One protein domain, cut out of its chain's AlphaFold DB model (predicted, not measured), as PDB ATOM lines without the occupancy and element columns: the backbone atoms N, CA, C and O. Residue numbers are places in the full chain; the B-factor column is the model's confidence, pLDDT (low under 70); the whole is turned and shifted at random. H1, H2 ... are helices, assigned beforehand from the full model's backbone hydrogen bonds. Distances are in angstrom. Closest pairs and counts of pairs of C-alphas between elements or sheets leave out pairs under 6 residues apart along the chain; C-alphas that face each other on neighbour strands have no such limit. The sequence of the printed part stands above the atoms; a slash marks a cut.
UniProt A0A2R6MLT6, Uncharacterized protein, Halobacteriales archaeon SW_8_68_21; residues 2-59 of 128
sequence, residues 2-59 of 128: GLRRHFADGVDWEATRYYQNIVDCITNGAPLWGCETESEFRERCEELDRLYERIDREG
ATOM      1  N   GLY A   2     153.912 141.413 178.468       82.12
ATOM      2  CA  GLY A   2     153.613 140.488 177.354       82.12
ATOM      3  C   GLY A   2     154.277 140.879 176.040       82.12
ATOM      4  O   GLY A   2     155.185 140.197 175.593       82.12
ATOM      5  N   LEU A   3     153.900 142.053 175.515       84.88
ATOM      6  CA  LEU A   3     154.422 142.617 174.258       84.88
ATOM      7  C   LEU A   3     155.950 142.557 174.160       84.88
ATOM      8  O   LEU A   3     156.485 142.081 173.177       84.88
ATOM      9  N   ARG A   4     156.658 142.999 175.210       87.25
ATOM     10  CA  ARG A   4     158.131 142.967 175.223       87.25
ATOM     11  C   ARG A   4     158.681 141.551 175.052       87.25
ATOM     12  O   ARG A   4     159.687 141.393 174.389       87.25
ATOM     13  N   ARG A   5     158.049 140.544 175.660       89.19
ATOM     14  CA  ARG A   5     158.493 139.151 175.530       89.19
ATOM     15  C   ARG A   5     158.293 138.634 174.113       89.19
ATOM     16  O   ARG A   5     159.163 137.950 173.601       89.19
ATOM     17  N   HIS A   6     157.173 138.992 173.494       93.44
ATOM     18  CA  HIS A   6     156.935 138.638 172.105       93.44
ATOM     19  C   HIS A   6     157.951 139.324 171.181       93.44
ATOM     20  O   HIS A   6     158.762 138.654 170.554       93.44
ATOM     21  N   PHE A   7     158.005 140.658 171.198       91.44
ATOM     22  CA  PHE A   7     158.815 141.422 170.247       91.44
ATOM     23  C   PHE A   7     160.325 141.393 170.509       91.44
ATOM     24  O   PHE A   7     161.100 141.377 169.561       91.44
ATOM     25  N   ALA A   8     160.771 141.399 171.769       86.31
ATOM     26  CA  ALA A   8     162.203 141.422 172.086       86.31
ATOM     27  C   ALA A   8     162.802 140.020 172.263       86.31
ATOM     28  O   ALA A   8     163.971 139.823 171.944       86.31
ATOM     29  N   ASP A   9     162.019 139.065 172.780       89.25
ATOM     30  CA  ASP A   9     162.510 137.722 173.115       89.25
ATOM     31  C   ASP A   9     161.997 136.638 172.135       89.25
ATOM     32  O   ASP A   9     162.347 135.469 172.292       89.25
ATOM     33  N   GLY A  10     161.180 136.997 171.133       90.06
ATOM     34  CA  GLY A  10     160.683 136.087 170.090       90.06
ATOM     35  C   GLY A  10     159.695 135.027 170.585       90.06
ATOM     36  O   GLY A  10     159.586 133.958 169.993       90.06
ATOM     37  N   VAL A  11     159.024 135.272 171.713       94.31
ATOM     38  CA  VAL A  11     158.112 134.304 172.340       94.31
ATOM     39  C   VAL A  11     156.732 134.382 171.702       94.31
ATOM     40  O   VAL A  11     156.107 135.433 171.790       94.31
ATOM     41  N   ASP A  12     156.207 133.279 171.171       94.00
ATOM     42  CA  ASP A  12     154.842 133.213 170.626       94.00
ATOM     43  C   ASP A  12     153.792 133.791 171.582       94.00
ATOM     44  O   ASP A  12     153.852 133.584 172.801       94.00
ATOM     45  N   TRP A  13     152.794 134.487 171.027       93.94
ATOM     46  CA  TRP A  13     151.747 135.150 171.806       93.94
ATOM     47  C   TRP A  13     151.103 134.221 172.832       93.94
ATOM     48  O   TRP A  13     151.061 134.574 174.012       93.94
ATOM     49  N   GLU A  14     150.708 133.016 172.419       93.12
ATOM     50  CA  GLU A  14     150.025 132.004 173.242       93.12
ATOM     51  C   GLU A  14     150.846 131.546 174.459       93.12
ATOM     52  O   GLU A  14     150.300 131.192 175.510       93.12
ATOM     53  N   ALA A  15     152.176 131.619 174.361       92.81
ATOM     54  CA  ALA A  15     153.088 131.302 175.454       92.81
ATOM     55  C   ALA A  15     153.280 132.479 176.433       92.81
ATOM     56  O   ALA A  15     153.864 132.323 177.512       92.81
ATOM     57  N   THR A  16     152.796 133.678 176.096       93.62
ATOM     58  CA  THR A  16     152.865 134.837 176.985       93.62
ATOM     59  C   THR A  16     151.730 134.823 178.013       93.62
ATOM     60  O   THR A  16     150.559 134.647 177.691       93.62
ATOM     61  N   ARG A  17     152.056 135.152 179.272       91.81
ATOM     62  CA  ARG A  17     151.038 135.386 180.321       91.81
ATOM     63  C   ARG A  17     150.050 136.496 179.955       91.81
ATOM     64  O   ARG A  17     148.944 136.526 180.468       91.81
ATOM     65  N   TYR A  18     150.471 137.437 179.112       90.31
ATOM     66  CA  TYR A  18     149.590 138.489 178.619       90.31
ATOM     67  C   TYR A  18     148.461 137.904 177.784       90.31
ATOM     68  O   TYR A  18     147.311 138.197 178.075       90.31
ATOM     69  N   TYR A  19     148.783 137.058 176.808       93.12
ATOM     70  CA  TYR A  19     147.772 136.436 175.965       93.12
ATOM     71  C   TYR A  19     146.813 135.579 176.789       93.12
ATOM     72  O   TYR A  19     145.608 135.794 176.731       93.12
ATOM     73  N   GLN A  20     147.360 134.704 177.638       93.62
ATOM     74  CA  GLN A  20     146.582 133.812 178.506       93.62
ATOM     75  C   GLN A  20     145.587 134.590 179.376       93.62
ATOM     76  O   GLN A  20     144.395 134.323 179.332       93.62
ATOM     77  N   ASN A  21     146.048 135.637 180.070       93.62
ATOM     78  CA  ASN A  21     145.176 136.449 180.918       93.62
ATOM     79  C   ASN A  21     144.046 137.140 180.134       93.62
ATOM     80  O   ASN A  21     142.959 137.331 180.670       93.62
ATOM     81  N   ILE A  22     144.304 137.577 178.896       92.25
ATOM     82  CA  ILE A  22     143.284 138.250 178.084       92.25
ATOM     83  C   ILE A  22     142.271 137.242 177.546       92.25
ATOM     84  O   ILE A  22     141.075 137.510 177.620       92.25
ATOM     85  N   VAL A  23     142.726 136.086 177.061       94.12
ATOM     86  CA  VAL A  23     141.837 134.997 176.637       94.12
ATOM     87  C   VAL A  23     140.957 134.545 177.799       94.12
ATOM     88  O   VAL A  23     139.748 134.419 177.624       94.12
ATOM     89  N   ASP A  24     141.515 134.415 179.003       94.56
ATOM     90  CA  ASP A  24     140.740 134.108 180.207       94.56
ATOM     91  C   ASP A  24     139.679 135.187 180.483       94.56
ATOM     92  O   ASP A  24     138.527 134.866 180.761       94.56
ATOM     93  N   CYS A  25     140.009 136.478 180.379       93.12
ATOM     94  CA  CYS A  25     139.015 137.547 180.548       93.12
ATOM     95  C   CYS A  25     137.892 137.476 179.501       93.12
ATOM     96  O   CYS A  25     136.715 137.543 179.856       93.12
ATOM     97  N   ILE A  26     138.257 137.323 178.227       93.31
ATOM     98  CA  ILE A  26     137.316 137.290 177.103       93.31
ATOM     99  C   ILE A  26     136.383 136.079 177.224       93.31
ATOM    100  O   ILE A  26     135.165 136.225 177.154       93.31
ATOM    101  N   THR A  27     136.935 134.895 177.495       90.31
ATOM    102  CA  THR A  27     136.156 133.656 177.663       90.31
ATOM    103  C   THR A  27     135.247 133.685 178.894       90.31
ATOM    104  O   THR A  27     134.196 133.048 178.888       90.31
ATOM    105  N   ASN A  28     135.581 134.483 179.914       93.31
ATOM    106  CA  ASN A  28     134.719 134.755 181.069       93.31
ATOM    107  C   ASN A  28     133.689 135.883 180.832       93.31
ATOM    108  O   ASN A  28     133.044 136.335 181.780       93.31
ATOM    109  N   GLY A  29     133.506 136.338 179.588       90.50
ATOM    110  CA  GLY A  29     132.468 137.303 179.211       90.50
ATOM    111  C   GLY A  29     132.840 138.767 179.441       90.50
ATOM    112  O   GLY A  29     131.952 139.620 179.482       90.50
ATOM    113  N   ALA A  30     134.129 139.079 179.599       91.69
ATOM    114  CA  ALA A  30     134.633 140.447 179.662       91.69
ATOM    115  C   ALA A  30     135.325 140.809 178.333       91.69
ATOM    116  O   ALA A  30     136.539 140.615 178.209       91.69
ATOM    117  N   PRO A  31     134.580 141.320 177.332       86.69
ATOM    118  CA  PRO A  31     135.158 141.670 176.041       86.69
ATOM    119  C   PRO A  31     136.179 142.799 176.184       86.69
ATOM    120  O   PRO A  31     136.009 143.737 176.968       86.69
ATOM    121  N   LEU A  32     137.256 142.710 175.409       83.94
ATOM    122  CA  LEU A  32     138.388 143.632 175.471       83.94
ATOM    123  C   LEU A  32     138.814 144.031 174.064       83.94
ATOM    124  O   LEU A  32     139.015 143.178 173.210       83.94
ATOM    125  N   TRP A  33     138.974 145.337 173.828       82.12
ATOM    126  CA  TRP A  33     139.347 145.898 172.518       82.12
ATOM    127  C   TRP A  33     138.452 145.445 171.353       82.12
ATOM    128  O   TRP A  33     138.919 145.327 170.226       82.12
ATOM    129  N   GLY A  34     137.170 145.192 171.632       82.69
ATOM    130  CA  GLY A  34     136.220 144.686 170.640       82.69
ATOM    131  C   GLY A  34     136.366 143.195 170.324       82.69
ATOM    132  O   GLY A  34     135.680 142.722 169.430       82.69
ATOM    133  N   CYS A  35     137.228 142.464 171.036       87.81
ATOM    134  CA  CYS A  35     137.324 141.012 170.945       87.81
ATOM    135  C   CYS A  35     136.389 140.365 171.975       87.81
ATOM    136  O   CYS A  35     136.503 140.629 173.178       87.81
ATOM    137  N   GLU A  36     135.499 139.499 171.500       91.12
ATOM    138  CA  GLU A  36     134.573 138.685 172.296       91.12
ATOM    139  C   GLU A  36     134.990 137.209 172.322       91.12
ATOM    140  O   GLU A  36     134.516 136.432 173.150       91.12
ATOM    141  N   THR A  37     135.922 136.820 171.451       93.50
ATOM    142  CA  THR A  37     136.441 135.458 171.336       93.50
ATOM    143  C   THR A  37     137.971 135.414 171.313       93.50
ATOM    144  O   THR A  37     138.646 136.389 170.977       93.50
ATOM    145  N   GLU A  38     138.540 134.246 171.637       94.12
ATOM    146  CA  GLU A  38     139.982 133.997 171.490       94.12
ATOM    147  C   GLU A  38     140.448 134.194 170.039       94.12
ATOM    148  O   GLU A  38     141.515 134.757 169.812       94.12
ATOM    149  N   SER A  39     139.645 133.764 169.057       93.62
ATOM    150  CA  SER A  39     139.993 133.883 167.636       93.62
ATOM    151  C   SER A  39     140.155 135.343 167.217       93.62
ATOM    152  O   SER A  39     141.167 135.696 166.620       93.62
ATOM    153  N   GLU A  40     139.213 136.209 167.595       91.44
ATOM    154  CA  GLU A  40     139.309 137.651 167.328       91.44
ATOM    155  C   GLU A  40     140.523 138.270 168.026       91.44
ATOM    156  O   GLU A  40     141.194 139.144 167.476       91.44
ATOM    157  N   PHE A  41     140.846 137.807 169.236       92.06
ATOM    158  CA  PHE A  41     142.034 138.279 169.933       92.06
ATOM    159  C   PHE A  41     143.339 137.782 169.287       92.06
ATOM    160  O   PHE A  41     144.326 138.520 169.264       92.06
ATOM    161  N   ARG A  42     143.356 136.571 168.714       93.25
ATOM    162  CA  ARG A  42     144.482 136.062 167.916       93.25
ATOM    163  C   ARG A  42     144.685 136.911 166.661       93.25
ATOM    164  O   ARG A  42     145.801 137.367 166.436       93.25
ATOM    165  N   GLU A  43     143.619 137.209 165.917       91.56
ATOM    166  CA  GLU A  43     143.676 138.114 164.757       91.56
ATOM    167  C   GLU A  43     144.228 139.491 165.143       91.56
ATOM    168  O   GLU A  43     145.090 140.047 164.460       91.56
ATOM    169  N   ARG A  44     143.797 140.020 166.294       89.62
ATOM    170  CA  ARG A  44     144.331 141.266 166.845       89.62
ATOM    171  C   ARG A  44     145.823 141.176 167.174       89.62
ATOM    172  O   ARG A  44     146.535 142.154 166.967       89.62
ATOM    173  N   CYS A  45     146.318 140.046 167.674       91.81
ATOM    174  CA  CYS A  45     147.753 139.858 167.913       91.81
ATOM    175  C   CYS A  45     148.552 139.915 166.603       91.81
ATOM    176  O   CYS A  45     149.547 140.629 166.536       91.81
ATOM    177  N   GLU A  46     148.063 139.289 165.532       92.00
ATOM    178  CA  GLU A  46     148.700 139.394 164.212       92.00
ATOM    179  C   GLU A  46     148.680 140.831 163.663       92.00
ATOM    180  O   GLU A  46     149.619 141.275 162.999       92.00
ATOM    181  N   GLU A  47     147.607 141.588 163.917       89.00
ATOM    182  CA  GLU A  47     147.551 143.015 163.582       89.00
ATOM    183  C   GLU A  47     148.606 143.821 164.361       89.00
ATOM    184  O   GLU A  47     149.228 144.718 163.788       89.00
ATOM    185  N   LEU A  48     148.859 143.483 165.632       90.50
ATOM    186  CA  LEU A  48     149.921 144.101 166.432       90.50
ATOM    187  C   LEU A  48     151.317 143.781 165.883       90.50
ATOM    188  O   LEU A  48     152.165 144.673 165.883       90.50
ATOM    189  N   ASP A  49     151.543 142.568 165.385       93.38
ATOM    190  CA  ASP A  49     152.826 142.174 164.792       93.38
ATOM    191  C   ASP A  49     153.097 142.957 163.508       93.38
ATOM    192  O   ASP A  49     154.132 143.618 163.381       93.38
ATOM    193  N   ARG A  50     152.104 143.016 162.613       91.62
ATOM    194  CA  ARG A  50     152.168 143.838 161.393       91.62
ATOM    195  C   ARG A  50     152.414 145.312 161.708       91.62
ATOM    196  O   ARG A  50     153.149 145.991 160.990       91.62
ATOM    197  N   LEU A  51     151.797 145.832 162.771       90.62
ATOM    198  CA  LEU A  51     152.002 147.213 163.197       90.62
ATOM    199  C   LEU A  51     153.422 147.442 163.721       90.62
ATOM    200  O   LEU A  51     154.031 148.450 163.367       90.62
ATOM    201  N   TYR A  52     153.951 146.525 164.533       92.75
ATOM    202  CA  TYR A  52     155.310 146.609 165.061       92.75
ATOM    203  C   TYR A  52     156.348 146.626 163.937       92.75
ATOM    204  O   TYR A  52     157.143 147.563 163.865       92.75
ATOM    205  N   GLU A  53     156.280 145.665 163.013       92.88
ATOM    206  CA  GLU A  53     157.180 145.584 161.852       92.88
ATOM    207  C   GLU A  53     157.129 146.849 160.996       92.88
ATOM    208  O   GLU A  53     158.135 147.317 160.459       92.88
ATOM    209  N   ARG A  54     155.939 147.432 160.859       91.00
ATOM    210  CA  ARG A  54     155.773 148.644 160.075       91.00
ATOM    211  C   ARG A  54     156.346 149.872 160.774       91.00
ATOM    212  O   ARG A  54     156.955 150.693 160.096       91.00
ATOM    213  N   ILE A  55     156.192 149.993 162.094       91.81
ATOM    214  CA  ILE A  55     156.835 151.069 162.865       91.81
ATOM    215  C   ILE A  55     158.360 150.924 162.803       91.81
ATOM    216  O   ILE A  55     159.043 151.930 162.637       91.81
ATOM    217  N   ASP A  56     158.885 149.701 162.879       93.38
ATOM    218  CA  ASP A  56     160.325 149.429 162.784       93.38
ATOM    219  C   ASP A  56     160.894 149.839 161.415       93.38
ATOM    220  O   ASP A  56     161.894 150.548 161.321       93.38
ATOM    221  N   ARG A  57     160.206 149.471 160.329       93.00
ATOM    222  CA  ARG A  57     160.676 149.745 158.962       93.00
ATOM    223  C   ARG A  57     160.436 151.171 158.473       93.00
ATOM    224  O   ARG A  57     161.216 151.676 157.669       93.00
ATOM    225  N   GLU A  58     159.317 151.780 158.850       90.88
ATOM    226  CA  GLU A  58     158.821 153.027 158.243       90.88
ATOM    227  C   GLU A  58     158.741 154.192 159.233       90.88
ATOM    228  O   GLU A  58     158.394 155.307 158.835       90.88
ATOM    229  N   GLY A  59     159.043 153.942 160.508       89.25
ATOM    230  CA  GLY A  59     158.781 154.870 161.598       89.25
ATOM    231  C   GLY A  59     157.308 154.889 162.016       89.25
ATOM    232  O   GLY A  59     156.424 154.268 161.418       89.25
TER     233      GLY A  59
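This is residues 2 to 59 of the 128 residues of an uncharacterized protein of Halobacteriales archaeon SW_8_68_21 (UniProt A0A2R6MLT6). A lopsided helical hairpin opens as a V: the long helix H3 makes one arm, the shorter H2 folds back from its beginning as the other, and the short H1 sits beyond the first residues of H2, toward the open end. The last residues, 54 to 59, stick out past the rest. The printed part has 58 residues with three named helices, H1, H2 and H3 in chain order, and no named strand, and its class is all helix. It is only just compact, close to loose, with a radius of gyration of the C-alphas of 12.0 A, and its elongated outline spans 37 by 21 by 13 A.

H1, residues 3 to 9, is close to but not clearly touching H2, residues 17 to 27; their closest C-alphas, of Leu 3 and Tyr 18, are 7.7 A apart. The two run opposite ways at a shallow tilt of 33 degrees, only just short of steep. H2 and H3, residues 38 to 58, touch and form a hairpin, running opposite ways at a steep tilt of 41 degrees. H3 touches H2 with residues 38 to 41 alone, and the closest C-alphas, of Val 23 and Glu 38, are 5.6 A apart. H1 and H3 are near each other, with 7 pairs of C-alphas within 10 A. In H1, H2 and H3 every O i to N i+4 pair is within hydrogen-bond range.

H1 begins at C-alpha 3, (154.422, 142.617, 174.258), and is 9.5 A long from first to last C-alpha. H2 begins at C-alpha 17, (151.038, 135.386, 180.321), and measures 15.2 A. H3 measures 29.9 A and ends at C-alpha 58, (158.821, 153.027, 158.243).

The C-alphas of Asn 28 and Glu 58, the two farthest apart, are 37.9 A apart. The printed part has no cut, and both links, H1 to H2 and H2 to H3, are short. The mean pLDDT of the printed part is 91.0, and no printed residue is under 70.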